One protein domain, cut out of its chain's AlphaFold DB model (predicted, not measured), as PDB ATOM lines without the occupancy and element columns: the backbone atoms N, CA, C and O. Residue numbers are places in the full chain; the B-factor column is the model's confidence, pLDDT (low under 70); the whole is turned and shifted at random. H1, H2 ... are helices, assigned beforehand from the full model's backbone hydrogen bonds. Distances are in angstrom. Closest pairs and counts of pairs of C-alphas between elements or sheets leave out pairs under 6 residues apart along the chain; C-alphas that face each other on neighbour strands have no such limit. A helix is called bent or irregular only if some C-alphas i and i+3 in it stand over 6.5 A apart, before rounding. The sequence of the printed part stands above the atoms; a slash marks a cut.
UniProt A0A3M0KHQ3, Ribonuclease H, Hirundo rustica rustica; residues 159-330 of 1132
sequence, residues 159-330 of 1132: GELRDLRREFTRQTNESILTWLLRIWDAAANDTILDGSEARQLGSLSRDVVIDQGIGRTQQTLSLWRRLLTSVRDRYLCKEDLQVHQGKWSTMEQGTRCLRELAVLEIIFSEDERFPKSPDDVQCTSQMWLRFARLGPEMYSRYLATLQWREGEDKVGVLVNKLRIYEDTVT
ATOM      1  N   GLY A 159      58.882 -12.557 -47.997       72.56
ATOM      2  CA  GLY A 159      58.544 -12.574 -46.571       72.56
ATOM      3  C   GLY A 159      57.371 -11.645 -46.251       72.56
ATOM      4  O   GLY A 159      56.327 -12.124 -45.808       72.56
ATOM      5  N   GLU A 160      57.495 -10.355 -46.576       76.50
ATOM      6  CA  GLU A 160      56.431  -9.351 -46.388       76.50
ATOM      7  C   GLU A 160      55.117  -9.784 -47.062       76.50
ATOM      8  O   GLU A 160      54.061  -9.738 -46.436       76.50
ATOM      9  N   LEU A 161      55.163 -10.325 -48.285       77.62
ATOM     10  CA  LEU A 161      53.972 -10.840 -48.978       77.62
ATOM     11  C   LEU A 161      53.301 -12.023 -48.246       77.62
ATOM     12  O   LEU A 161      52.079 -12.159 -48.303       77.62
ATOM     13  N   ARG A 162      54.054 -12.864 -47.517       79.06
ATOM     14  CA  ARG A 162      53.481 -13.928 -46.660       79.06
ATOM     15  C   ARG A 162      52.877 -13.370 -45.374       79.06
ATOM     16  O   ARG A 162      51.881 -13.915 -44.896       79.06
ATOM     17  N   ASP A 163      53.462 -12.313 -44.820       81.38
ATOM     18  CA  ASP A 163      52.956 -11.643 -43.622       81.38
ATOM     19  C   ASP A 163      51.646 -10.897 -43.920       81.38
ATOM     20  O   ASP A 163      50.638 -11.165 -43.260       81.38
ATOM     21  N   LEU A 164      51.610 -10.102 -44.995       81.56
ATOM     22  CA  LEU A 164      50.392  -9.464 -45.515       81.56
ATOM     23  C   LEU A 164      49.316 -10.508 -45.848       81.56
ATOM     24  O   LEU A 164      48.143 -10.326 -45.521       81.56
ATOM     25  N   ARG A 165      49.700 -11.661 -46.423       82.88
ATOM     26  CA  ARG A 165      48.758 -12.768 -46.653       82.88
ATOM     27  C   ARG A 165      48.150 -13.284 -45.350       82.88
ATOM     28  O   ARG A 165      46.943 -13.522 -45.299       82.88
ATOM     29  N   ARG A 166      48.958 -13.489 -44.305       81.50
ATOM     30  CA  ARG A 166      48.489 -13.984 -42.997       81.50
ATOM     31  C   ARG A 166      47.487 -13.021 -42.355       81.50
ATOM     32  O   ARG A 166      46.525 -13.484 -41.749       81.50
ATOM     33  N   GLU A 167      47.699 -11.719 -42.505       82.62
ATOM     34  CA  GLU A 167      46.846 -10.664 -41.949       82.62
ATOM     35  C   GLU A 167      45.537 -10.484 -42.740       82.62
ATOM     36  O   GLU A 167      44.435 -10.538 -42.175       82.62
ATOM     37  N   PHE A 168      45.631 -10.369 -44.066       85.44
ATOM     38  CA  PHE A 168      44.488 -10.088 -44.937       85.44
ATOM     39  C   PHE A 168      43.684 -11.324 -45.376       85.44
ATOM     40  O   PHE A 168      42.654 -11.168 -46.026       85.44
ATOM     41  N   THR A 169      44.069 -12.555 -45.018       87.19
ATOM     42  CA  THR A 169      43.265 -13.757 -45.332       87.19
ATOM     43  C   THR A 169      41.911 -13.750 -44.605       87.19
ATOM     44  O   THR A 169      41.829 -13.465 -43.407       87.19
ATOM     45  N   ARG A 170      40.833 -14.119 -45.311       88.25
ATOM     46  CA  ARG A 170      39.470 -14.257 -44.768       88.25
ATOM     47  C   ARG A 170      39.373 -15.430 -43.789       88.25
ATOM     48  O   ARG A 170      39.932 -16.504 -44.037       88.25
ATOM     49  N   GLN A 171      38.647 -15.268 -42.687       86.12
ATOM     50  CA  GLN A 171      38.427 -16.324 -41.690       86.12
ATOM     51  C   GLN A 171      37.303 -17.294 -42.113       86.12
ATOM     52  O   GLN A 171      36.522 -17.019 -43.022       86.12
ATOM     53  N   THR A 172      37.220 -18.465 -41.473       68.88
ATOM     54  CA  THR A 172      36.374 -19.596 -41.923       68.88
ATOM     55  C   THR A 172      34.866 -19.334 -41.928       68.88
ATOM     56  O   THR A 172      34.175 -19.965 -42.718       68.88
ATOM     57  N   ASN A 173      34.367 -18.406 -41.106       73.75
ATOM     58  CA  ASN A 173      32.948 -18.018 -41.033       73.75
ATOM     59  C   ASN A 173      32.739 -16.499 -41.239       73.75
ATOM     60  O   ASN A 173      31.734 -15.936 -40.816       73.75
ATOM     61  N   GLU A 174      33.709 -15.814 -41.845       83.06
ATOM     62  CA  GLU A 174      33.672 -14.366 -42.077       83.06
ATOM     63  C   GLU A 174      32.993 -14.059 -43.423       83.06
ATOM     64  O   GLU A 174      33.358 -14.644 -44.450       83.06
ATOM     65  N   SER A 175      31.994 -13.165 -43.433       85.81
ATOM     66  CA  SER A 175      31.355 -12.721 -44.681       85.81
ATOM     67  C   SER A 175      32.277 -11.766 -45.442       85.81
ATOM     68  O   SER A 175      33.153 -11.131 -44.856       85.81
ATOM     69  N   ILE A 176      32.080 -11.647 -46.758       86.00
ATOM     70  CA  ILE A 176      32.951 -10.831 -47.617       86.00
ATOM     71  C   ILE A 176      32.947  -9.359 -47.179       86.00
ATOM     72  O   ILE A 176      34.001  -8.741 -47.153       86.00
ATOM     73  N   LEU A 177      31.806  -8.815 -46.749       86.88
ATOM     74  CA  LEU A 177      31.700  -7.420 -46.301       86.88
ATOM     75  C   LEU A 177      32.373  -7.181 -44.941       86.88
ATOM     76  O   LEU A 177      33.103  -6.204 -44.784       86.88
ATOM     77  N   THR A 178      32.204  -8.101 -43.981       86.62
ATOM     78  CA  THR A 178      32.938  -8.066 -42.703       86.62
ATOM     79  C   THR A 178      34.450  -8.136 -42.933       86.62
ATOM     80  O   THR A 178      35.209  -7.396 -42.310       86.62
ATOM     81  N   TRP A 179      34.880  -9.006 -43.851       89.88
ATOM     82  CA  TRP A 179      36.278  -9.173 -44.234       89.88
ATOM     83  C   TRP A 179      36.854  -7.913 -44.889       89.88
ATOM     84  O   TRP A 179      37.909  -7.446 -44.468       89.88
ATOM     85  N   LEU A 180      36.140  -7.333 -45.861       88.62
ATOM     86  CA  LEU A 180      36.526  -6.090 -46.530       88.62
ATOM     87  C   LEU A 180      36.676  -4.929 -45.529       88.62
ATOM     88  O   LEU A 180      37.678  -4.223 -45.579       88.62
ATOM     89  N   LEU A 181      35.762  -4.774 -44.562       87.00
ATOM     90  CA  LEU A 181      35.960  -3.799 -43.480       87.00
ATOM     91  C   LEU A 181      37.208  -4.086 -42.645       87.00
ATOM     92  O   LEU A 181      37.983  -3.171 -42.390       87.00
ATOM     93  N   ARG A 182      37.425  -5.340 -42.225       88.75
ATOM     94  CA  ARG A 182      38.573  -5.689 -41.374       88.75
ATOM     95  C   ARG A 182      39.909  -5.372 -42.045       88.75
ATOM     96  O   ARG A 182      40.838  -4.975 -41.352       88.75
ATOM     97  N   ILE A 183      40.023  -5.570 -43.357       85.56
ATOM     98  CA  ILE A 183      41.257  -5.254 -44.088       85.56
ATOM     99  C   ILE A 183      41.378  -3.753 -44.401       85.56
ATOM    100  O   ILE A 183      42.491  -3.238 -44.402       85.56
ATOM    101  N   TRP A 184      40.266  -3.030 -44.594       86.69
ATOM    102  CA  TRP A 184      40.268  -1.561 -44.669       86.69
ATOM    103  C   TRP A 184      40.764  -0.940 -43.356       86.69
ATOM    104  O   TRP A 184      41.710  -0.159 -43.368       86.69
ATOM    105  N   ASP A 185      40.211  -1.374 -42.218       85.00
ATOM    106  CA  ASP A 185      40.638  -0.956 -40.872       85.00
ATOM    107  C   ASP A 185      42.084  -1.399 -40.534       85.00
ATOM    108  O   ASP A 185      42.657  -0.943 -39.546       85.00
ATOM    109  N   ALA A 186      42.686  -2.261 -41.364       82.00
ATOM    110  CA  ALA A 186      44.088  -2.685 -41.324       82.00
ATOM    111  C   ALA A 186      44.915  -2.133 -42.514       82.00
ATOM    112  O   ALA A 186      45.856  -2.777 -42.973       82.00
ATOM    113  N   ALA A 187      44.565  -0.944 -43.022       78.38
ATOM    114  CA  ALA A 187      45.330  -0.178 -44.019       78.38
ATOM    115  C   ALA A 187      45.551  -0.864 -45.392       78.38
ATOM    116  O   ALA A 187      46.508  -0.566 -46.116       78.38
ATOM    117  N   ALA A 188      44.631  -1.731 -45.836       78.25
ATOM    118  CA  ALA A 188      44.672  -2.307 -47.190       78.25
ATOM    119  C   ALA A 188      44.521  -1.266 -48.325       78.25
ATOM    120  O   ALA A 188      44.767  -1.582 -49.490       78.25
ATOM    121  N   ASN A 189      44.116  -0.029 -48.017       82.44
ATOM    122  CA  ASN A 189      44.131   1.082 -48.972       82.44
ATOM    123  C   ASN A 189      45.543   1.629 -49.226       82.44
ATOM    124  O   ASN A 189      45.847   2.031 -50.345       82.44
ATOM    125  N   ASP A 190      46.401   1.590 -48.214       79.25
ATOM    126  CA  ASP A 190      47.738   2.192 -48.256       79.25
ATOM    127  C   ASP A 190      48.793   1.132 -48.640       79.25
ATOM    128  O   ASP A 190      49.906   1.439 -49.061       79.25
ATOM    129  N   THR A 191      48.392  -0.145 -48.594       82.31
ATOM    130  CA  THR A 191      49.102  -1.283 -49.189       82.31
ATOM    131  C   THR A 191      48.988  -1.240 -50.721       82.31
ATOM    132  O   THR A 191      48.089  -1.840 -51.318       82.31
ATOM    133  N   ILE A 192      49.896  -0.507 -51.366       81.38
ATOM    134  CA  ILE A 192      50.055  -0.463 -52.827       81.38
ATOM    135  C   ILE A 192      50.760  -1.741 -53.313       81.38
ATOM    136  O   ILE A 192      51.712  -2.193 -52.684       81.38
ATOM    137  N   LEU A 193      50.282  -2.327 -54.419       80.50
ATOM    138  CA  LEU A 193      50.830  -3.554 -55.015       80.50
ATOM    139  C   LEU A 193      50.901  -3.456 -56.543       80.50
ATOM    140  O   LEU A 193      49.933  -3.022 -57.188       80.50
ATOM    141  N   ASP A 194      51.981  -3.957 -57.135       81.56
ATOM    142  CA  ASP A 194      52.077  -4.202 -58.575       81.56
ATOM    143  C   ASP A 194      51.335  -5.489 -59.005       81.56
ATOM    144  O   ASP A 194      50.881  -6.308 -58.194       81.56
ATOM    145  N   GLY A 195      51.146  -5.657 -60.316       76.38
ATOM    146  CA  GLY A 195      50.413  -6.796 -60.869       76.38
ATOM    147  C   GLY A 195      51.118  -8.152 -60.749       76.38
ATOM    148  O   GLY A 195      50.532  -9.163 -61.133       76.38
ATOM    149  N   SER A 196      52.367  -8.215 -60.293       78.12
ATOM    150  CA  SER A 196      53.151  -9.429 -60.028       78.12
ATOM    151  C   SER A 196      53.135  -9.801 -58.539       78.12
ATOM    152  O   SER A 196      52.870 -10.959 -58.208       78.12
ATOM    153  N   GLU A 197      53.283  -8.825 -57.644       81.88
ATOM    154  CA  GLU A 197      53.153  -8.968 -56.189       81.88
ATOM    155  C   GLU A 197      51.750  -9.459 -55.819       81.88
ATOM    156  O   GLU A 197      51.589 -10.436 -55.082       81.88
ATOM    157  N   ALA A 198      50.726  -8.860 -56.437       78.88
ATOM    158  CA  ALA A 198      49.328  -9.261 -56.301       78.88
ATOM    159  C   ALA A 198      49.064 -10.728 -56.707       78.88
ATOM    160  O   ALA A 198      48.151 -11.353 -56.172       78.88
ATOM    161  N   ARG A 199      49.869 -11.305 -57.616       79.94
ATOM    162  CA  ARG A 199      49.805 -12.739 -57.976       79.94
ATOM    163  C   ARG A 199      50.571 -13.630 -56.993       79.94
ATOM    164  O   ARG A 199      50.158 -14.766 -56.772       79.94
ATOM    165  N   GLN A 200      51.651 -13.136 -56.387       79.25
ATOM    166  CA  GLN A 200      52.451 -13.880 -55.402       79.25
ATOM    167  C   GLN A 200      51.791 -13.953 -54.012       79.25
ATOM    168  O   GLN A 200      52.006 -14.924 -53.284       79.25
ATOM    169  N   LEU A 201      50.938 -12.982 -53.668       77.62
ATOM    170  CA  LEU A 201      50.121 -12.970 -52.443       77.62
ATOM    171  C   LEU A 201      49.209 -14.208 -52.307       77.62
ATOM    172  O   LEU A 201      48.982 -14.693 -51.198       77.62
ATOM    173  N   GLY A 202      48.744 -14.777 -53.423       76.12
ATOM    174  CA  GLY A 202      47.941 -16.001 -53.449       76.12
ATOM    175  C   GLY A 202      46.537 -15.845 -52.851       76.12
ATOM    176  O   GLY A 202      46.010 -14.747 -52.718       76.12
ATOM    177  N   SER A 203      45.901 -16.971 -52.503       81.75
ATOM    178  CA  SER A 203      44.519 -16.970 -51.998       81.75
ATOM    179  C   SER A 203      44.388 -16.232 -50.659       81.75
ATOM    180  O   SER A 203      45.044 -16.625 -49.682       81.75
ATOM    181  N   LEU A 204      43.521 -15.211 -50.643       84.62
ATOM    182  CA  LEU A 204      43.134 -14.392 -49.487       84.62
ATOM    183  C   LEU A 204      41.652 -14.588 -49.148       84.62
ATOM    184  O   LEU A 204      41.292 -14.863 -48.003       84.62
ATOM    185  N   SER A 205      40.786 -14.443 -50.153       82.44
ATOM    186  CA  SER A 205      39.330 -14.463 -50.011       82.44
ATOM    187  C   SER A 205      38.777 -15.872 -49.806       82.44
ATOM    188  O   SER A 205      37.703 -16.022 -49.223       82.44
ATOM    189  N   ARG A 206      39.504 -16.900 -50.271       80.00
ATOM    190  CA  ARG A 206      39.058 -18.298 -50.410       80.00
ATOM    191  C   ARG A 206      37.953 -18.518 -51.458       80.00
ATOM    192  O   ARG A 206      37.384 -19.606 -51.501       80.00
ATOM    193  N   ASP A 207      37.647 -17.528 -52.300       82.00
ATOM    194  CA  ASP A 207      36.927 -17.737 -53.561       82.00
ATOM    195  C   ASP A 207      37.937 -17.622 -54.707       82.00
ATOM    196  O   ASP A 207      38.551 -16.575 -54.907       82.00
ATOM    197  N   VAL A 208      38.096 -18.704 -55.472       81.75
ATOM    198  CA  VAL A 208      39.075 -18.802 -56.564       81.75
ATOM    199  C   VAL A 208      38.886 -17.699 -57.614       81.75
ATOM    200  O   VAL A 208      39.870 -17.251 -58.191       81.75
ATOM    201  N   VAL A 209      37.660 -17.224 -57.851       83.06
ATOM    202  CA  VAL A 209      37.388 -16.176 -58.849       83.06
ATOM    203  C   VAL A 209      37.838 -14.802 -58.344       83.06
ATOM    204  O   VAL A 209      38.404 -14.032 -59.117       83.06
ATOM    205  N   ILE A 210      37.640 -14.514 -57.054       84.88
ATOM    206  CA  ILE A 210      38.105 -13.262 -56.432       84.88
ATOM    207  C   ILE A 210      39.634 -13.294 -56.299       84.88
ATOM    208  O   ILE A 210      40.319 -12.354 -56.686       84.88
ATOM    209  N   ASP A 211      40.196 -14.410 -55.832       84.81
ATOM    210  CA  ASP A 211      41.648 -14.564 -55.699       84.81
ATOM    211  C   ASP A 211      42.370 -14.478 -57.062       84.81
ATOM    212  O   ASP A 211      43.472 -13.939 -57.144       84.81
ATOM    213  N   GLN A 212      41.742 -14.936 -58.153       82.38
ATOM    214  CA  GLN A 212      42.248 -14.727 -59.515       82.38
ATOM    215  C   GLN A 212      42.122 -13.273 -59.992       82.38
ATOM    216  O   GLN A 212      43.014 -12.798 -60.695       82.38
ATOM    217  N   GLY A 213      41.032 -12.571 -59.665       80.12
ATOM    218  CA  GLY A 213      40.767 -11.219 -60.168       80.12
ATOM    219  C   GLY A 213      41.747 -10.164 -59.644       80.12
ATOM    220  O   GLY A 213      42.225  -9.346 -60.431       80.12
ATOM    221  N   ILE A 214      42.149 -10.252 -58.369       82.00
ATOM    222  CA  ILE A 214      43.149  -9.371 -57.719       82.00
ATOM    223  C   ILE A 214      44.438  -9.233 -58.557       82.00
ATOM    224  O   ILE A 214      45.014  -8.144 -58.663       82.00
ATOM    225  N   GLY A 215      44.875 -10.342 -59.166       77.38
ATOM    226  CA  GLY A 215      46.102 -10.449 -59.955       77.38
ATOM    227  C   GLY A 215      45.960 -10.206 -61.464       77.38
ATOM    228  O   GLY A 215      46.960 -10.338 -62.170       77.38
ATOM    229  N   ARG A 216      44.762  -9.879 -61.983       78.88
ATOM    230  CA  ARG A 216      44.550  -9.615 -63.426       78.88
ATOM    231  C   ARG A 216      45.144  -8.280 -63.871       78.88
ATOM    232  O   ARG A 216      45.746  -8.197 -64.938       78.88
ATOM    233  N   THR A 217      44.967  -7.235 -63.066       73.06
ATOM    234  CA  THR A 217      45.358  -5.868 -63.426       73.06
ATOM    235  C   THR A 217      46.861  -5.663 -63.247       73.06
ATOM    236  O   THR A 217      47.372  -5.768 -62.130       73.06
ATOM    237  N   GLN A 218      47.569  -5.340 -64.336       72.94
ATOM    238  CA  GLN A 218      49.016  -5.086 -64.297       72.94
ATOM    239  C   GLN A 218      49.387  -3.718 -63.702       72.94
ATOM    240  O   GLN A 218      50.458  -3.598 -63.117       72.94
ATOM    241  N   GLN A 219      48.499  -2.719 -63.799       74.81
ATOM    242  CA  GLN A 219      48.685  -1.397 -63.185       74.81
ATOM    243  C   GLN A 219      48.917  -1.509 -61.673       74.81
ATOM    244  O   GLN A 219      48.251  -2.302 -61.004       74.81
ATOM    245  N   THR A 220      49.817  -0.684 -61.140       79.38
ATOM    246  CA  THR A 220      50.071  -0.536 -59.702       79.38
ATOM    247  C   THR A 220      48.871   0.125 -59.023       79.38
ATOM    248  O   THR A 220      48.472   1.223 -59.399       79.38
ATOM    249  N   LEU A 221      48.266  -0.559 -58.049       82.62
ATOM    250  CA  LEU A 221      47.020  -0.154 -57.383       82.62
ATOM    251  C   LEU A 221      47.021  -0.628 -55.927       82.62
ATOM    252  O   LEU A 221      47.649  -1.639 -55.605       82.62
ATOM    253  N   SER A 222      46.259   0.046 -55.061       84.62
ATOM    254  CA  SER A 222      46.036  -0.432 -53.695       84.62
ATOM    255  C   SER A 222      45.327  -1.786 -53.662       84.62
ATOM    256  O   SER A 222      44.453  -2.076 -54.491       84.62
ATOM    257  N   LEU A 223      45.676  -2.609 -52.671       83.75
ATOM    258  CA  LEU A 223      45.025  -3.889 -52.401       83.75
ATOM    259  C   LEU A 223      43.505  -3.711 -52.240       83.75
ATOM    260  O   LEU A 223      42.737  -4.512 -52.772       83.75
ATOM    261  N   TRP A 224      43.069  -2.614 -51.611       85.94
ATOM    262  CA  TRP A 224      41.661  -2.215 -51.529       85.94
ATOM    263  C   TRP A 224      40.998  -2.058 -52.903       85.94
ATOM    264  O   TRP A 224      39.993  -2.720 -53.165       85.94
ATOM    265  N   ARG A 225      41.567  -1.255 -53.821       81.44
ATOM    266  CA  ARG A 225      40.963  -1.046 -55.153       81.44
ATOM    267  C   ARG A 225      40.940  -2.345 -55.968       81.44
ATOM    268  O   ARG A 225      39.916  -2.649 -56.576       81.44
ATOM    269  N   ARG A 226      42.013  -3.149 -55.913       86.25
ATOM    270  CA  ARG A 226      42.069  -4.490 -56.536       86.25
ATOM    271  C   ARG A 226      40.948  -5.405 -56.032       86.25
ATOM    272  O   ARG A 226      40.307  -6.090 -56.829       86.25
ATOM    273  N   LEU A 227      40.706  -5.413 -54.721       87.50
ATOM    274  CA  LEU A 227      39.687  -6.251 -54.092       87.50
ATOM    275  C   LEU A 227      38.264  -5.787 -54.402       87.50
ATOM    276  O   LEU A 227      37.437  -6.628 -54.744       87.50
ATOM    277  N   LEU A 228      37.978  -4.482 -54.352       86.88
ATOM    278  CA  LEU A 228      36.658  -3.947 -54.707       86.88
ATOM    279  C   LEU A 228      36.277  -4.301 -56.154       86.88
ATOM    280  O   LEU A 228      35.199  -4.853 -56.379       86.88
ATOM    281  N   THR A 229      37.178  -4.073 -57.118       83.56
ATOM    282  CA  THR A 229      36.963  -4.471 -58.521       83.56
ATOM    283  C   THR A 229      36.766  -5.981 -58.641       83.56
ATOM    284  O   THR A 229      35.781  -6.425 -59.222       83.56
ATOM    285  N   SER A 230      37.630  -6.788 -58.022       86.06
ATOM    286  CA  SER A 230      37.523  -8.248 -58.113       86.06
ATOM    287  C   SER A 230      36.284  -8.838 -57.421       86.06
ATOM    288  O   SER A 230      35.871  -9.950 -57.759       86.06
ATOM    289  N   VAL A 231      35.702  -8.135 -56.447       87.25
ATOM    290  CA  VAL A 231      34.434  -8.501 -55.803       87.25
ATOM    291  C   VAL A 231      33.248  -8.092 -56.686       87.25
ATOM    292  O   VAL A 231      32.327  -8.892 -56.839       87.25
ATOM    293  N   ARG A 232      33.293  -6.925 -57.344       84.38
ATOM    294  CA  ARG A 232      32.290  -6.497 -58.340       84.38
ATOM    295  C   ARG A 232      32.245  -7.432 -59.557       84.38
ATOM    296  O   ARG A 232      31.168  -7.871 -59.943       84.38
ATOM    297  N   ASP A 233      33.404  -7.826 -60.090       83.19
ATOM    298  CA  ASP A 233      33.529  -8.817 -61.176       83.19
ATOM    299  C   ASP A 233      32.897 -10.177 -60.815       83.19
ATOM    300  O   ASP A 233      32.456 -10.927 -61.689       83.19
ATOM    301  N   ARG A 234      32.882 -10.524 -59.521       83.69
ATOM    302  CA  ARG A 234      32.329 -11.782 -59.003       83.69
ATOM    303  C   ARG A 234      30.828 -11.702 -58.722       83.69
ATOM    304  O   ARG A 234      30.135 -12.706 -58.899       83.69
ATOM    305  N   TYR A 235      30.342 -10.551 -58.271       84.38
ATOM    306  CA  TYR A 235      28.961 -10.329 -57.850       84.38
ATOM    307  C   TYR A 235      28.343  -9.209 -58.684       84.38
ATOM    308  O   TYR A 235      28.492  -8.034 -58.372       84.38
ATOM    309  N   LEU A 236      27.622  -9.589 -59.742       73.50
ATOM    310  CA  LEU A 236      27.033  -8.652 -60.706       73.50
ATOM    311  C   LEU A 236      25.885  -7.804 -60.126       73.50
ATOM    312  O   LEU A 236      25.479  -6.826 -60.748       73.50
ATOM    313  N   CYS A 237      25.332  -8.175 -58.967       74.56
ATOM    314  CA  CYS A 237      24.245  -7.461 -58.303       74.56
ATOM    315  C   CYS A 237      24.504  -7.311 -56.797       74.56
ATOM    316  O   CYS A 237      25.012  -8.213 -56.126       74.56
ATOM    317  N   LYS A 238      24.088  -6.165 -56.251       75.25
ATOM    318  CA  LYS A 238      24.260  -5.787 -54.840       75.25
ATOM    319  C   LYS A 238      23.524  -6.724 -53.877       75.25
ATOM    320  O   LYS A 238      23.953  -6.927 -52.746       75.25
ATOM    321  N   GLU A 239      22.437  -7.328 -54.344       72.88
ATOM    322  CA  GLU A 239      21.606  -8.296 -53.625       72.88
ATOM    323  C   GLU A 239      22.299  -9.651 -53.380       72.88
ATOM    324  O   GLU A 239      21.900 -10.372 -52.460       72.88
ATOM    325  N   ASP A 240      23.336  -9.994 -54.154       73.75
ATOM    326  CA  ASP A 240      24.073 -11.256 -53.999       73.75
ATOM    327  C   ASP A 240      25.109 -11.193 -52.857       73.75
ATOM    328  O   ASP A 240      25.414 -12.209 -52.224       73.75
ATOM    329  N   LEU A 241      25.611  -9.993 -52.535       75.38
ATOM    330  CA  LEU A 241      26.508  -9.737 -51.403       75.38
ATOM    331  C   LEU A 241      25.707  -9.436 -50.131       75.38
ATOM    332  O   LEU A 241      25.393  -8.296 -49.793       75.38
ATOM    333  N   GLN A 242      25.384 -10.491 -49.387       66.06
ATOM    334  CA  GLN A 242      24.599 -10.369 -48.162       66.06
ATOM    335  C   GLN A 242      25.416  -9.776 -47.002       66.06
ATOM    336  O   GLN A 242      26.434 -10.336 -46.584       66.06
ATOM    337  N   VAL A 243      24.899  -8.686 -46.422       64.81
ATOM    338  CA  VAL A 243      25.243  -8.243 -45.058       64.81
ATOM    339  C   VAL A 243      24.957  -9.386 -44.080       64.81
ATOM    340  O   VAL A 243      24.042 -10.184 -44.301       64.81
ATOM    341  N   HIS A 244      25.757  -9.490 -43.019       59.06
ATOM    342  CA  HIS A 244      25.696 -10.590 -42.054       59.06
ATOM    343  C   HIS A 244      24.249 -10.851 -41.563       59.06
ATOM    344  O   HIS A 244      23.622  -9.968 -40.990       59.06
ATOM    345  N   GLN A 245      23.708 -12.067 -41.760       52.47
ATOM    346  CA  GLN A 245      22.277 -12.385 -41.530       52.47
ATOM    347  C   GLN A 245      21.801 -12.312 -40.058       52.47
ATOM    348  O   GLN A 245      20.633 -12.576 -39.767       52.47
ATOM    349  N   GLY A 246      22.685 -12.000 -39.109       59.16
ATOM    350  CA  GLY A 246      22.327 -11.843 -37.702       59.16
ATOM    351  C   GLY A 246      21.770 -10.450 -37.415       59.16
ATOM    352  O   GLY A 246      22.347  -9.455 -37.845       59.16
ATOM    353  N   LYS A 247      20.697 -10.366 -36.617       72.38
ATOM    354  CA  LYS A 247      20.363  -9.102 -35.947       72.38
ATOM    355  C   LYS A 247      21.531  -8.699 -35.046       72.38
ATOM    356  O   LYS A 247      22.018  -9.540 -34.286       72.38
ATOM    357  N   TRP A 248      21.966  -7.445 -35.117       82.56
ATOM    358  CA  TRP A 248      23.004  -6.941 -34.222       82.56
ATOM    359  C   TRP A 248      22.443  -6.793 -32.799       82.56
ATOM    360  O   TRP A 248      21.252  -6.538 -32.613       82.56
ATOM    361  N   SER A 249      23.277  -7.030 -31.783       76.38
ATOM    362  CA  SER A 249      22.848  -7.103 -30.373       76.38
ATOM    363  C   SER A 249      23.561  -6.126 -29.436       76.38
ATOM    364  O   SER A 249      23.061  -5.865 -28.343       76.38
ATOM    365  N   THR A 250      24.679  -5.545 -29.869       82.06
ATOM    366  CA  THR A 250      25.414  -4.474 -29.174       82.06
ATOM    367  C   THR A 250      25.639  -3.298 -30.124       82.06
ATOM    368  O   THR A 250      25.533  -3.474 -31.345       82.06
ATOM    369  N   MET A 251      25.936  -2.098 -29.612       81.94
ATOM    370  CA  MET A 251      26.097  -0.934 -30.491       81.94
ATOM    371  C   MET A 251      27.311  -1.076 -31.418       81.94
ATOM    372  O   MET A 251      27.237  -0.641 -32.563       81.94
ATOM    373  N   GLU A 252      28.387  -1.754 -31.004       82.31
ATOM    374  CA  GLU A 252      29.571  -1.975 -31.852       82.31
ATOM    375  C   GLU A 252      29.288  -2.950 -33.010       82.31
ATOM    376  O   GLU A 252      29.854  -2.825 -34.098       82.31
ATOM    377  N   GLN A 253      28.365  -3.899 -32.822       84.44
ATOM    378  CA  GLN A 253      27.839  -4.703 -33.932       84.44
ATOM    379  C   GLN A 253      26.961  -3.857 -34.863       84.44
ATOM    380  O   GLN A 253      26.977  -4.064 -36.077       84.44
ATOM    381  N   GLY A 254      26.230  -2.883 -34.312       86.00
ATOM    382  CA  GLY A 254      25.448  -1.912 -35.072       86.00
ATOM    383  C   GLY A 254      26.311  -0.977 -35.924       86.00
ATOM    384  O   GLY A 254      26.081  -0.864 -37.128       86.00
ATOM    385  N   THR A 255      27.344  -0.357 -35.352       86.81
ATOM    386  CA  THR A 255      28.261   0.526 -36.095       86.81
ATOM    387  C   THR A 255      29.020  -0.240 -37.178       86.81
ATOM    388  O   THR A 255      29.132   0.258 -38.300       86.81
ATOM    389  N   ARG A 256      29.439  -1.490 -36.916       87.12
ATOM    390  CA  ARG A 256      29.991  -2.363 -37.965       87.12
ATOM    391  C   ARG A 256      28.961  -2.665 -39.056       87.12
ATOM    392  O   ARG A 256      29.299  -2.573 -40.229       87.12
ATOM    393  N   CYS A 257      27.709  -2.964 -38.703       86.94
ATOM    394  CA  CYS A 257      26.632  -3.200 -39.673       86.94
ATOM    395  C   CYS A 257      26.368  -1.980 -40.578       86.94
ATOM    396  O   CYS A 257      26.091  -2.155 -41.765       86.94
ATOM    397  N   LEU A 258      26.465  -0.756 -40.047       87.19
ATOM    398  CA  LEU A 258      26.307   0.470 -40.836       87.19
ATOM    399  C   LEU A 258      27.485   0.675 -41.808       87.19
ATOM    400  O   LEU A 258      27.262   0.997 -42.973       87.19
ATOM    401  N   ARG A 259      28.724   0.393 -41.378       89.19
ATOM    402  CA  ARG A 259      29.911   0.411 -42.257       89.19
ATOM    403  C   ARG A 259      29.897  -0.733 -43.294       89.19
ATOM    404  O   ARG A 259      30.346  -0.530 -44.417       89.19
ATOM    405  N   GLU A 260      29.327  -1.907 -42.984       88.44
ATOM    406  CA  GLU A 260      29.156  -3.015 -43.955       88.44
ATOM    407  C   GLU A 260      28.177  -2.630 -45.077       88.44
ATOM    408  O   GLU A 260      28.384  -3.000 -46.234       88.44
ATOM    409  N   LEU A 261      27.136  -1.851 -44.753       87.19
ATOM    410  CA  LEU A 261      26.226  -1.270 -45.744       87.19
ATOM    411  C   LEU A 261      26.916  -0.181 -46.584       87.19
ATOM    412  O   LEU A 261      26.698  -0.136 -47.791       87.19
ATOM    413  N   ALA A 262      27.799   0.632 -45.997       87.75
ATOM    414  CA  ALA A 262      28.572   1.626 -46.744       87.75
ATOM    415  C   ALA A 262      29.535   0.986 -47.764       87.75
ATOM    416  O   ALA A 262      29.576   1.409 -48.917       87.75
ATOM    417  N   VAL A 263      30.238  -0.093 -47.392       87.62
ATOM    418  CA  VAL A 263      31.080  -0.871 -48.328       87.62
ATOM    419  C   VAL A 263      30.262  -1.431 -49.501       87.62
ATOM    420  O   VAL A 263      30.757  -1.456 -50.627       87.62
ATOM    421  N   LEU A 264      29.000  -1.822 -49.283       86.31
ATOM    422  CA  LEU A 264      28.098  -2.226 -50.371       86.31
ATOM    423  C   LEU A 264      27.748  -1.092 -51.340       86.31
ATOM    424  O   LEU A 264      27.526  -1.375 -52.514       86.31
ATOM    425  N   GLU A 265      27.672   0.161 -50.891       85.06
ATOM    426  CA  GLU A 265      27.515   1.294 -51.815       85.06
ATOM    427  C   GLU A 265      28.797   1.496 -52.643       85.06
ATOM    428  O   GLU A 265      28.727   1.652 -53.860       85.06
ATOM    429  N   ILE A 266      29.974   1.394 -52.012       86.44
ATOM    430  CA  ILE A 266      31.280   1.602 -52.668       86.44
ATOM    431  C   ILE A 266      31.549   0.570 -53.777       86.44
ATOM    432  O   ILE A 266      31.993   0.950 -54.857       86.44
ATOM    433  N   ILE A 267      31.266  -0.722 -53.554       85.44
ATOM    434  CA  ILE A 267      31.500  -1.786 -54.560       85.44
ATOM    435  C   ILE A 267      30.698  -1.530 -55.854       85.44
ATOM    436  O   ILE A 267      31.189  -1.786 -56.959       85.44
ATOM    437  N   PHE A 268      29.466  -1.033 -55.716       82.81
ATOM    438  CA  PHE A 268      28.486  -0.939 -56.803       82.81
ATOM    439  C   PHE A 268      28.284   0.473 -57.370       82.81
ATOM    440  O   PHE A 268      27.551   0.619 -58.345       82.81
ATOM    441  N   SER A 269      28.943   1.498 -56.824       80.12
ATOM    442  CA  SER A 269      28.902   2.855 -57.383       80.12
ATOM    443  C   SER A 269      29.562   2.932 -58.766       80.12
ATOM    444  O   SER A 269      30.520   2.212 -59.047       80.12
ATOM    445  N   GLU A 270      29.057   3.800 -59.643       65.69
ATOM    446  CA  GLU A 270      29.576   3.989 -61.010       65.69
ATOM    447  C   GLU A 270      30.307   5.332 -61.207       65.69
ATOM    448  O   GLU A 270      30.882   5.560 -62.267       65.69
ATOM    449  N   ASP A 271      30.333   6.207 -60.192       71.06
ATOM    450  CA  ASP A 271      31.073   7.479 -60.225       71.06
ATOM    451  C   ASP A 271      32.460   7.320 -59.580       71.06
ATOM    452  O   ASP A 271      32.574   6.960 -58.408       71.06
ATOM    453  N   GLU A 272      33.534   7.644 -60.308       62.72
ATOM    454  CA  GLU A 272      34.900   7.644 -59.759       62.72
ATOM    455  C   GLU A 272      35.127   8.706 -58.665       62.72
ATOM    456  O   GLU A 272      36.100   8.610 -57.909       62.72
ATOM    457  N   ARG A 273      34.228   9.695 -58.546       62.38
ATOM    458  CA  ARG A 273      34.208  10.684 -57.453       62.38
ATOM    459  C   ARG A 273      33.477  10.198 -56.198       62.38
ATOM    460  O   ARG A 273      33.448  10.923 -55.205       62.38
ATOM    461  N   PHE A 274      32.905   8.994 -56.207       75.88
ATOM    462  CA  PHE A 274      32.248   8.431 -55.028       75.88
ATOM    463  C   PHE A 274      33.256   8.193 -53.880       75.88
ATOM    464  O   PHE A 274      34.402   7.807 -54.146       75.88
ATOM    465  N   PRO A 275      32.873   8.390 -52.601       77.25
ATOM    466  CA  PRO A 275      33.780   8.193 -51.472       77.25
ATOM    467  C   PRO A 275      34.395   6.786 -51.432       77.25
ATOM    468  O   PRO A 275      33.690   5.783 -51.413       77.25
ATOM    469  N   LYS A 276      35.731   6.716 -51.380       75.06
ATOM    470  CA  LYS A 276      36.501   5.455 -51.303       75.06
ATOM    471  C   LYS A 276      36.600   4.897 -49.873       75.06
ATOM    472  O   LYS A 276      36.953   3.732 -49.693       75.06
ATOM    473  N   SER A 277      36.277   5.741 -48.890       83.50
ATOM    474  CA  SER A 277      36.236   5.477 -47.451       83.50
ATOM    475  C   SER A 277      34.803   5.130 -47.012       83.50
ATOM    476  O   SER A 277      33.895   5.916 -47.298       83.50
ATOM    477  N   PRO A 278      34.568   4.007 -46.297       86.06
ATOM    478  CA  PRO A 278      33.243   3.628 -45.793       86.06
ATOM    479  C   PRO A 278      32.606   4.659 -44.854       86.06
ATOM    480  O   PRO A 278      31.383   4.746 -44.779       86.06
ATOM    481  N   ASP A 279      33.416   5.445 -44.143       87.12
ATOM    482  CA  ASP A 279      32.935   6.433 -43.176       87.12
ATOM    483  C   ASP A 279      32.554   7.772 -43.833       87.12
ATOM    484  O   ASP A 279      31.783   8.542 -43.258       87.12
ATOM    485  N   ASP A 280      33.026   8.019 -45.060       86.38
ATOM    486  CA  ASP A 280      32.724   9.216 -45.854       86.38
ATOM    487  C   ASP A 280      31.497   9.077 -46.762       86.38
ATOM    488  O   ASP A 280      31.033  10.072 -47.323       86.38
ATOM    489  N   VAL A 281      30.945   7.865 -46.891       87.50
ATOM    490  CA  VAL A 281      29.698   7.609 -47.623       87.50
ATOM    491  C   VAL A 281      28.542   8.356 -46.945       87.50
ATOM    492  O   VAL A 281      28.338   8.248 -45.734       87.50
ATOM    493  N   GLN A 282      27.763   9.107 -47.724       87.62
ATOM    494  CA  GLN A 282      26.528   9.745 -47.257       87.62
ATOM    495  C   GLN A 282      25.485   8.683 -46.898       87.62
ATOM    496  O   GLN A 282      25.278   7.720 -47.640       87.62
ATOM    497  N   CYS A 283      24.796   8.845 -45.769       84.94
ATOM    498  CA  CYS A 283      23.725   7.923 -45.423       84.94
ATOM    499  C   CYS A 283      22.477   8.181 -46.287       84.94
ATOM    500  O   CYS A 283      22.079   9.320 -46.533       84.94
ATOM    501  N   THR A 284      21.853   7.098 -46.750       82.56
ATOM    502  CA  THR A 284      20.583   7.116 -47.489       82.56
ATOM    503  C   THR A 284      19.486   6.531 -46.608       82.56
ATOM    504  O   THR A 284      19.762   5.654 -45.780       82.56
ATOM    505  N   SER A 285      18.223   6.929 -46.789       78.31
ATOM    506  CA  SER A 285      17.116   6.357 -46.008       78.31
ATOM    507  C   SER A 285      17.025   4.842 -46.181       78.31
ATOM    508  O   SER A 285      16.665   4.145 -45.238       78.31
ATOM    509  N   GLN A 286      17.414   4.296 -47.340       78.88
ATOM    510  CA  GLN A 286      17.477   2.846 -47.554       78.88
ATOM    511  C   GLN A 286      18.571   2.169 -46.714       78.88
ATOM    512  O   GLN A 286      18.324   1.098 -46.153       78.88
ATOM    513  N   MET A 287      19.749   2.786 -46.574       84.19
ATOM    514  CA  MET A 287      20.805   2.300 -45.682       84.19
ATOM    515  C   MET A 287      20.374   2.394 -44.210       84.19
ATOM    516  O   MET A 287      20.469   1.398 -43.491       84.19
ATOM    517  N   TRP A 288      19.804   3.527 -43.783       85.38
ATOM    518  CA  TRP A 288      19.311   3.715 -42.411       85.38
ATOM    519  C   TRP A 288      18.165   2.750 -42.057       85.38
ATOM    520  O   TRP A 288      18.191   2.109 -41.006       85.38
ATOM    521  N   LEU A 289      17.197   2.552 -42.962       80.38
ATOM    522  CA  LEU A 289      16.101   1.587 -42.798       80.38
ATOM    523  C   LEU A 289      16.597   0.140 -42.714       80.38
ATOM    524  O   LEU A 289      16.058  -0.635 -41.922       80.38
ATOM    525  N   ARG A 290      17.610  -0.250 -43.504       80.50
ATOM    526  CA  ARG A 290      18.233  -1.585 -43.403       80.50
ATOM    527  C   ARG A 290      18.956  -1.746 -42.061       80.50
ATOM    528  O   ARG A 290      18.703  -2.728 -41.366       80.50
ATOM    529  N   PHE A 291      19.771  -0.769 -41.667       86.00
ATOM    530  CA  PHE A 291      20.492  -0.754 -40.390       86.00
ATOM    531  C   PHE A 291      19.550  -0.864 -39.176       86.00
ATOM    532  O   PHE A 291      19.724  -1.757 -38.342       86.00
ATOM    533  N   ALA A 292      18.512  -0.025 -39.107       82.38
ATOM    534  CA  ALA A 292      17.575   0.008 -37.984       82.38
ATOM    535  C   ALA A 292      16.724  -1.272 -37.867       82.38
ATOM    536  O   ALA A 292      16.471  -1.743 -36.758       82.38
ATOM    537  N   ARG A 293      16.328  -1.892 -38.992       79.56
ATOM    538  CA  ARG A 293      15.586  -3.174 -39.004       79.56
ATOM    539  C   ARG A 293      16.403  -4.367 -38.500       79.56
ATOM    540  O   ARG A 293      15.818  -5.352 -38.047       79.56
ATOM    541  N   LEU A 294      17.732  -4.292 -38.588       80.44
ATOM    542  CA  LEU A 294      18.644  -5.320 -38.082       80.44
ATOM    543  C   LEU A 294      18.944  -5.166 -36.581       80.44
ATOM    544  O   LEU A 294      19.543  -6.071 -36.006       80.44
ATOM    545  N   GLY A 295      18.520  -4.072 -35.943       78.38
ATOM    546  CA  GLY A 295      18.776  -3.815 -34.527       78.38
ATOM    547  C   GLY A 295      17.839  -4.539 -33.549       78.38
ATOM    548  O   GLY A 295      16.799  -5.087 -33.941       78.38
ATOM    549  N   PRO A 296      18.183  -4.534 -32.249       74.81
ATOM    550  CA  PRO A 296      17.345  -5.054 -31.183       74.81
ATOM    551  C   PRO A 296      16.433  -3.947 -30.628       74.81
ATOM    552  O   PRO A 296      16.768  -2.760 -30.632       74.81
ATOM    553  N   GLU A 297      15.276  -4.340 -30.094       73.44
ATOM    554  CA  GLU A 297      14.203  -3.417 -29.692       73.44
ATOM    555  C   GLU A 297      14.650  -2.343 -28.680       73.44
ATOM    556  O   GLU A 297      14.176  -1.211 -28.742       73.44
ATOM    557  N   MET A 298      15.630  -2.647 -27.821       73.31
ATOM    558  CA  MET A 298      16.180  -1.709 -26.830       73.31
ATOM    559  C   MET A 298      16.768  -0.416 -27.425       73.31
ATOM    560  O   MET A 298      16.649   0.632 -26.796       73.31
ATOM    561  N   TYR A 299      17.345  -0.452 -28.634       74.81
ATOM    562  CA  TYR A 299      17.878   0.748 -29.298       74.81
ATOM    563  C   TYR A 299      16.861   1.401 -30.255       74.81
ATOM    564  O   TYR A 299      17.092   2.516 -30.717       74.81
ATOM    565  N   SER A 300      15.717   0.756 -30.533       73.31
ATOM    566  CA  SER A 300      14.746   1.204 -31.549       73.31
ATOM    567  C   SER A 300      14.237   2.634 -31.329       73.31
ATOM    568  O   SER A 300      14.213   3.429 -32.267       73.31
ATOM    569  N   ARG A 301      13.897   2.988 -30.081       71.19
ATOM    570  CA  ARG A 301      13.452   4.341 -29.713       71.19
ATOM    571  C   ARG A 301      14.545   5.374 -29.964       71.19
ATOM    572  O   ARG A 301      14.257   6.414 -30.540       71.19
ATOM    573  N   TYR A 302      15.789   5.064 -29.592       76.69
ATOM    574  CA  TYR A 302      16.913   5.970 -29.812       76.69
ATOM    575  C   TYR A 302      17.169   6.201 -31.308       76.69
ATOM    576  O   TYR A 302      17.233   7.351 -31.738       76.69
ATOM    577  N   LEU A 303      17.207   5.132 -32.115       79.94
ATOM    578  CA  LEU A 303      17.371   5.219 -33.573       79.94
ATOM    579  C   LEU A 303      16.244   5.999 -34.268       79.94
ATOM    580  O   LEU A 303      16.493   6.638 -35.287       79.94
ATOM    581  N   ALA A 304      15.024   5.967 -33.722       74.56
ATOM    582  CA  ALA A 304      13.896   6.760 -34.211       74.56
ATOM    583  C   ALA A 304      13.974   8.245 -33.799       74.56
ATOM    584  O   ALA A 304      13.468   9.101 -34.518       74.56
ATOM    585  N   THR A 305      14.612   8.564 -32.666       71.19
ATOM    586  CA  THR A 305      14.843   9.950 -32.204       71.19
ATOM    587  C   THR A 305      16.140  10.582 -32.718       71.19
ATOM    588  O   THR A 305      16.340  11.784 -32.548       71.19
ATOM    589  N   LEU A 306      17.044   9.796 -33.311       77.12
ATOM    590  CA  LEU A 306      18.354  10.258 -33.762       77.12
ATOM    591  C   LEU A 306      18.187  11.166 -34.985       77.12
ATOM    592  O   LEU A 306      17.999  10.696 -36.104       77.12
ATOM    593  N   GLN A 307      18.261  12.480 -34.764       67.75
ATOM    594  CA  GLN A 307      18.184  13.467 -35.837       67.75
ATOM    595  C   GLN A 307      19.399  13.344 -36.768       67.75
ATOM    596  O   GLN A 307      20.556  13.524 -36.364       67.75
ATOM    597  N   TRP A 308      19.110  13.046 -38.030       78.81
ATOM    598  CA  TRP A 308      20.066  12.995 -39.126       78.81
ATOM    599  C   TRP A 308      19.426  13.555 -40.401       78.81
ATOM    600  O   TRP A 308      18.197  13.579 -40.510       78.81
ATOM    601  N   ARG A 309      20.240  14.052 -41.339       71.62
ATOM    602  CA  ARG A 309      19.760  14.647 -42.599       71.62
ATOM    603  C   ARG A 309      20.096  13.744 -43.787       71.62
ATOM    604  O   ARG A 309      21.265  13.425 -44.010       71.62
ATOM    605  N   GLU A 310      19.069  13.324 -44.527       71.38
ATOM    606  CA  GLU A 310      19.220  12.429 -45.681       71.38
ATOM    607  C   GLU A 310      20.060  13.075 -46.787       71.38
ATOM    608  O   GLU A 310      19.822  14.218 -47.165       71.38
ATOM    609  N   GLY A 311      21.060  12.341 -47.287       63.59
ATOM    610  CA  GLY A 311      21.995  12.839 -48.297       63.59
ATOM    611  C   GLY A 311      23.067  13.804 -47.772       63.59
ATOM    612  O   GLY A 311      23.962  14.157 -48.530       63.59
ATOM    613  N   GLU A 312      23.039  14.198 -46.495       70.50
ATOM    614  CA  GLU A 312      24.048  15.094 -45.905       70.50
ATOM    615  C   GLU A 312      24.915  14.405 -44.842       70.50
ATOM    616  O   GLU A 312      26.141  14.514 -44.882       70.50
ATOM    617  N   ASP A 313      24.308  13.686 -43.890       83.44
ATOM    618  CA  ASP A 313      25.052  13.064 -42.787       83.44
ATOM    619  C   ASP A 313      25.871  11.852 -43.277       83.44
ATOM    620  O   ASP A 313      25.329  10.836 -43.730       83.44
ATOM    621  N   LYS A 314      27.199  11.943 -43.144       89.31
ATOM    622  CA  LYS A 314      28.153  10.854 -43.418       89.31
ATOM    623  C   LYS A 314      28.022   9.702 -42.416       89.31
ATOM    624  O   LYS A 314      27.773   9.921 -41.228       89.31
ATOM    625  N   VAL A 315      28.294   8.474 -42.860       87.69
ATOM    626  CA  VAL A 315      28.283   7.254 -42.028       87.69
ATOM    627  C   VAL A 315      29.138   7.398 -40.764       87.69
ATOM    628  O   VAL A 315      28.654   7.071 -39.680       87.69
ATOM    629  N   GLY A 316      30.342   7.971 -40.852       85.69
ATOM    630  CA  GLY A 316      31.216   8.202 -39.694       85.69
ATOM    631  C   GLY A 316      30.622   9.151 -38.642       85.69
ATOM    632  O   GLY A 316      30.788   8.939 -37.439       85.69
ATOM    633  N   VAL A 317      29.846  10.158 -39.066       86.06
ATOM    634  CA  VAL A 317      29.123  11.067 -38.154       86.06
ATOM    635  C   VAL A 317      28.039  10.301 -37.396       86.06
ATOM    636  O   VAL A 317      27.893  10.466 -36.184       86.06
ATOM    637  N   LEU A 318      27.310   9.414 -38.079       86.44
ATOM    638  CA  LEU A 318      26.284   8.576 -37.459       86.44
ATOM    639  C   LEU A 318      26.895   7.532 -36.512       86.44
ATOM    640  O   LEU A 318      26.405   7.375 -35.396       86.44
ATOM    641  N   VAL A 319      28.004   6.891 -36.894       87.38
ATOM    642  CA  VAL A 319      28.781   5.988 -36.022       87.38
ATOM    643  C   VAL A 319      29.209   6.694 -34.728       87.38
ATOM    644  O   VAL A 319      29.051   6.128 -33.645       87.38
ATOM    645  N   ASN A 320      29.661   7.949 -34.808       86.12
ATOM    646  CA  ASN A 320      30.012   8.738 -33.625       86.12
ATOM    647  C   ASN A 320      28.785   9.110 -32.769       86.12
ATOM    648  O   ASN A 320      28.840   8.937 -31.551       86.12
ATOM    649  N   LYS A 321      27.655   9.528 -33.370       84.25
ATOM    650  CA  LYS A 321      26.382   9.754 -32.643       84.25
ATOM    651  C   LYS A 321      25.957   8.495 -31.861       84.25
ATOM    652  O   LYS A 321      25.659   8.584 -30.671       84.25
ATOM    653  N   LEU A 322      25.996   7.323 -32.506       83.81
ATOM    654  CA  LEU A 322      25.658   6.025 -31.901       83.81
ATOM    655  C   LEU A 322      26.575   5.666 -30.719       83.81
ATOM    656  O   LEU A 322      26.091   5.197 -29.689       83.81
ATOM    657  N   ARG A 323      27.885   5.912 -30.847       83.12
ATOM    658  CA  ARG A 323      28.878   5.633 -29.796       83.12
ATOM    659  C   ARG A 323      28.662   6.498 -28.553       83.12
ATOM    660  O   ARG A 323      28.590   5.967 -27.449       83.12
ATOM    661  N   ILE A 324      28.444   7.802 -28.746       80.62
ATOM    662  CA  ILE A 324      28.167   8.760 -27.661       80.62
ATOM    663  C   ILE A 324      26.954   8.320 -26.827       80.62
ATOM    664  O   ILE A 324      26.964   8.472 -25.608       80.62
ATOM    665  N   TYR A 325      25.919   7.734 -27.438       75.38
ATOM    666  CA  TYR A 325      24.761   7.203 -26.705       75.38
ATOM    667  C   TYR A 325      25.086   5.975 -25.839       75.38
ATOM    668  O   TYR A 325      24.566   5.846 -24.727       75.38
ATOM    669  N   GLU A 326      25.951   5.072 -26.308       75.44
ATOM    670  CA  GLU A 326      26.385   3.934 -25.491       75.44
ATOM    671  C   GLU A 326      27.180   4.415 -24.264       75.44
ATOM    672  O   GLU A 326      26.851   4.032 -23.136       75.44
ATOM    673  N   ASP A 327      28.117   5.343 -24.469       71.69
ATOM    674  CA  ASP A 327      28.943   5.930 -23.408       71.69
ATOM    675  C   ASP A 327      28.135   6.787 -22.409       71.69
ATOM    676  O   ASP A 327      28.402   6.752 -21.208       71.69
ATOM    677  N   THR A 328      27.116   7.531 -22.860       67.38
ATOM    678  CA  THR A 328      26.336   8.444 -21.990       67.38
ATOM    679  C   THR A 328      25.128   7.802 -21.313       67.38
ATOM    680  O   THR A 328      24.847   8.119 -20.158       67.38
ATOM    681  N   VAL A 329      24.400   6.904 -21.986       63.28
ATOM    682  CA  VAL A 329      23.148   6.322 -21.460       63.28
ATOM    683  C   VAL A 329      23.360   4.902 -20.940       63.28
ATOM    684  O   VAL A 329      22.792   4.518 -19.917       63.28
ATOM    685  N   THR A 330      24.194   4.108 -21.614       61.53
ATOM    686  CA  THR A 330      24.312   2.669 -21.322       61.53
ATOM    687  C   THR A 330      25.426   2.378 -20.313       61.53
ATOM    688  O   THR A 330      25.240   1.551 -19.413       61.53
TER     689      THR A 330
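Overview. This is residues 159 to 330 of the 1132 residues of the protein "Ribonuclease H" of Hirundo rustica rustica (UniProt A0A3M0KHQ3). The long helix H6 stands in the middle of an elongated body, with H2 crossing it and H5 meeting it near one end, while H7 and H9 pack on it toward the other end of the body. H4, H3 and H1 lie beyond H2 and H5 at one end, and H8 lies at the other. The printed part has 172 residues with nine named helices, H1 to H9 in chain order, and no named strand: all helix. It is compact, with a radius of gyration of the C-alphas of 17.1 A, and spans 51 by 32 by 27 A.

Along the chain. H1, residues 159 to 168, begins at C-alpha 159 (58.544, -12.574, -46.571). Then come H2 (176 to 184), H3 (197 to 200), H4 (208 to 214) and H5 (223 to 232). H6, residues 251 to 268, is 26.4 A long. H7 (285 to 293) and H8 (297 to 305) follow; H8 is irregular, with C-alphas 298 and 301 7.2 A apart. H9, residues 315 to 330, is 21.6 A long and ends at C-alpha 330 (24.312, 2.669, -21.322).

Arrangement. H6, the hub, touches H2 about perpendicular at 84 degrees, with residues 256 to 264 alone; the closest C-alphas, Leu 177 and Glu 260, are 5.6 A apart. H9 touches H6 at a shallow tilt of 8 degrees, opposite ways (C-alphas 255 and 319, 5.5 A). H6 and H7 form a helical hairpin, at 36 degrees only just steep (258 and 291, 6.0 A). H5 touches H6 (228 and 267, 5.6 A) and H4 (213 and 230, 4.9 A). H3 only just touches H4, with 3 pairs of C-alphas within 8 A. H1 is close to H2 and H3 but not clearly touching; H8 and H9 are near each other. Every O i to N i+4 pair is within hydrogen-bond range in H1, H2, H4, H5, H7 and H9, 13 of 14 in H6 and 3 of 5 in H8; H3 is too short for one.

Size, cuts and confidence. The C-alphas of Ser 196 and Arg 301 are the farthest apart, 51.8 A. The printed part has no cut. The links H2 to H3, H5 to H6 and H6 to H7 are long. Mean pLDDT of the printed part is 80.0; residues 242 to 246 and 328 to 330 are among those under 70.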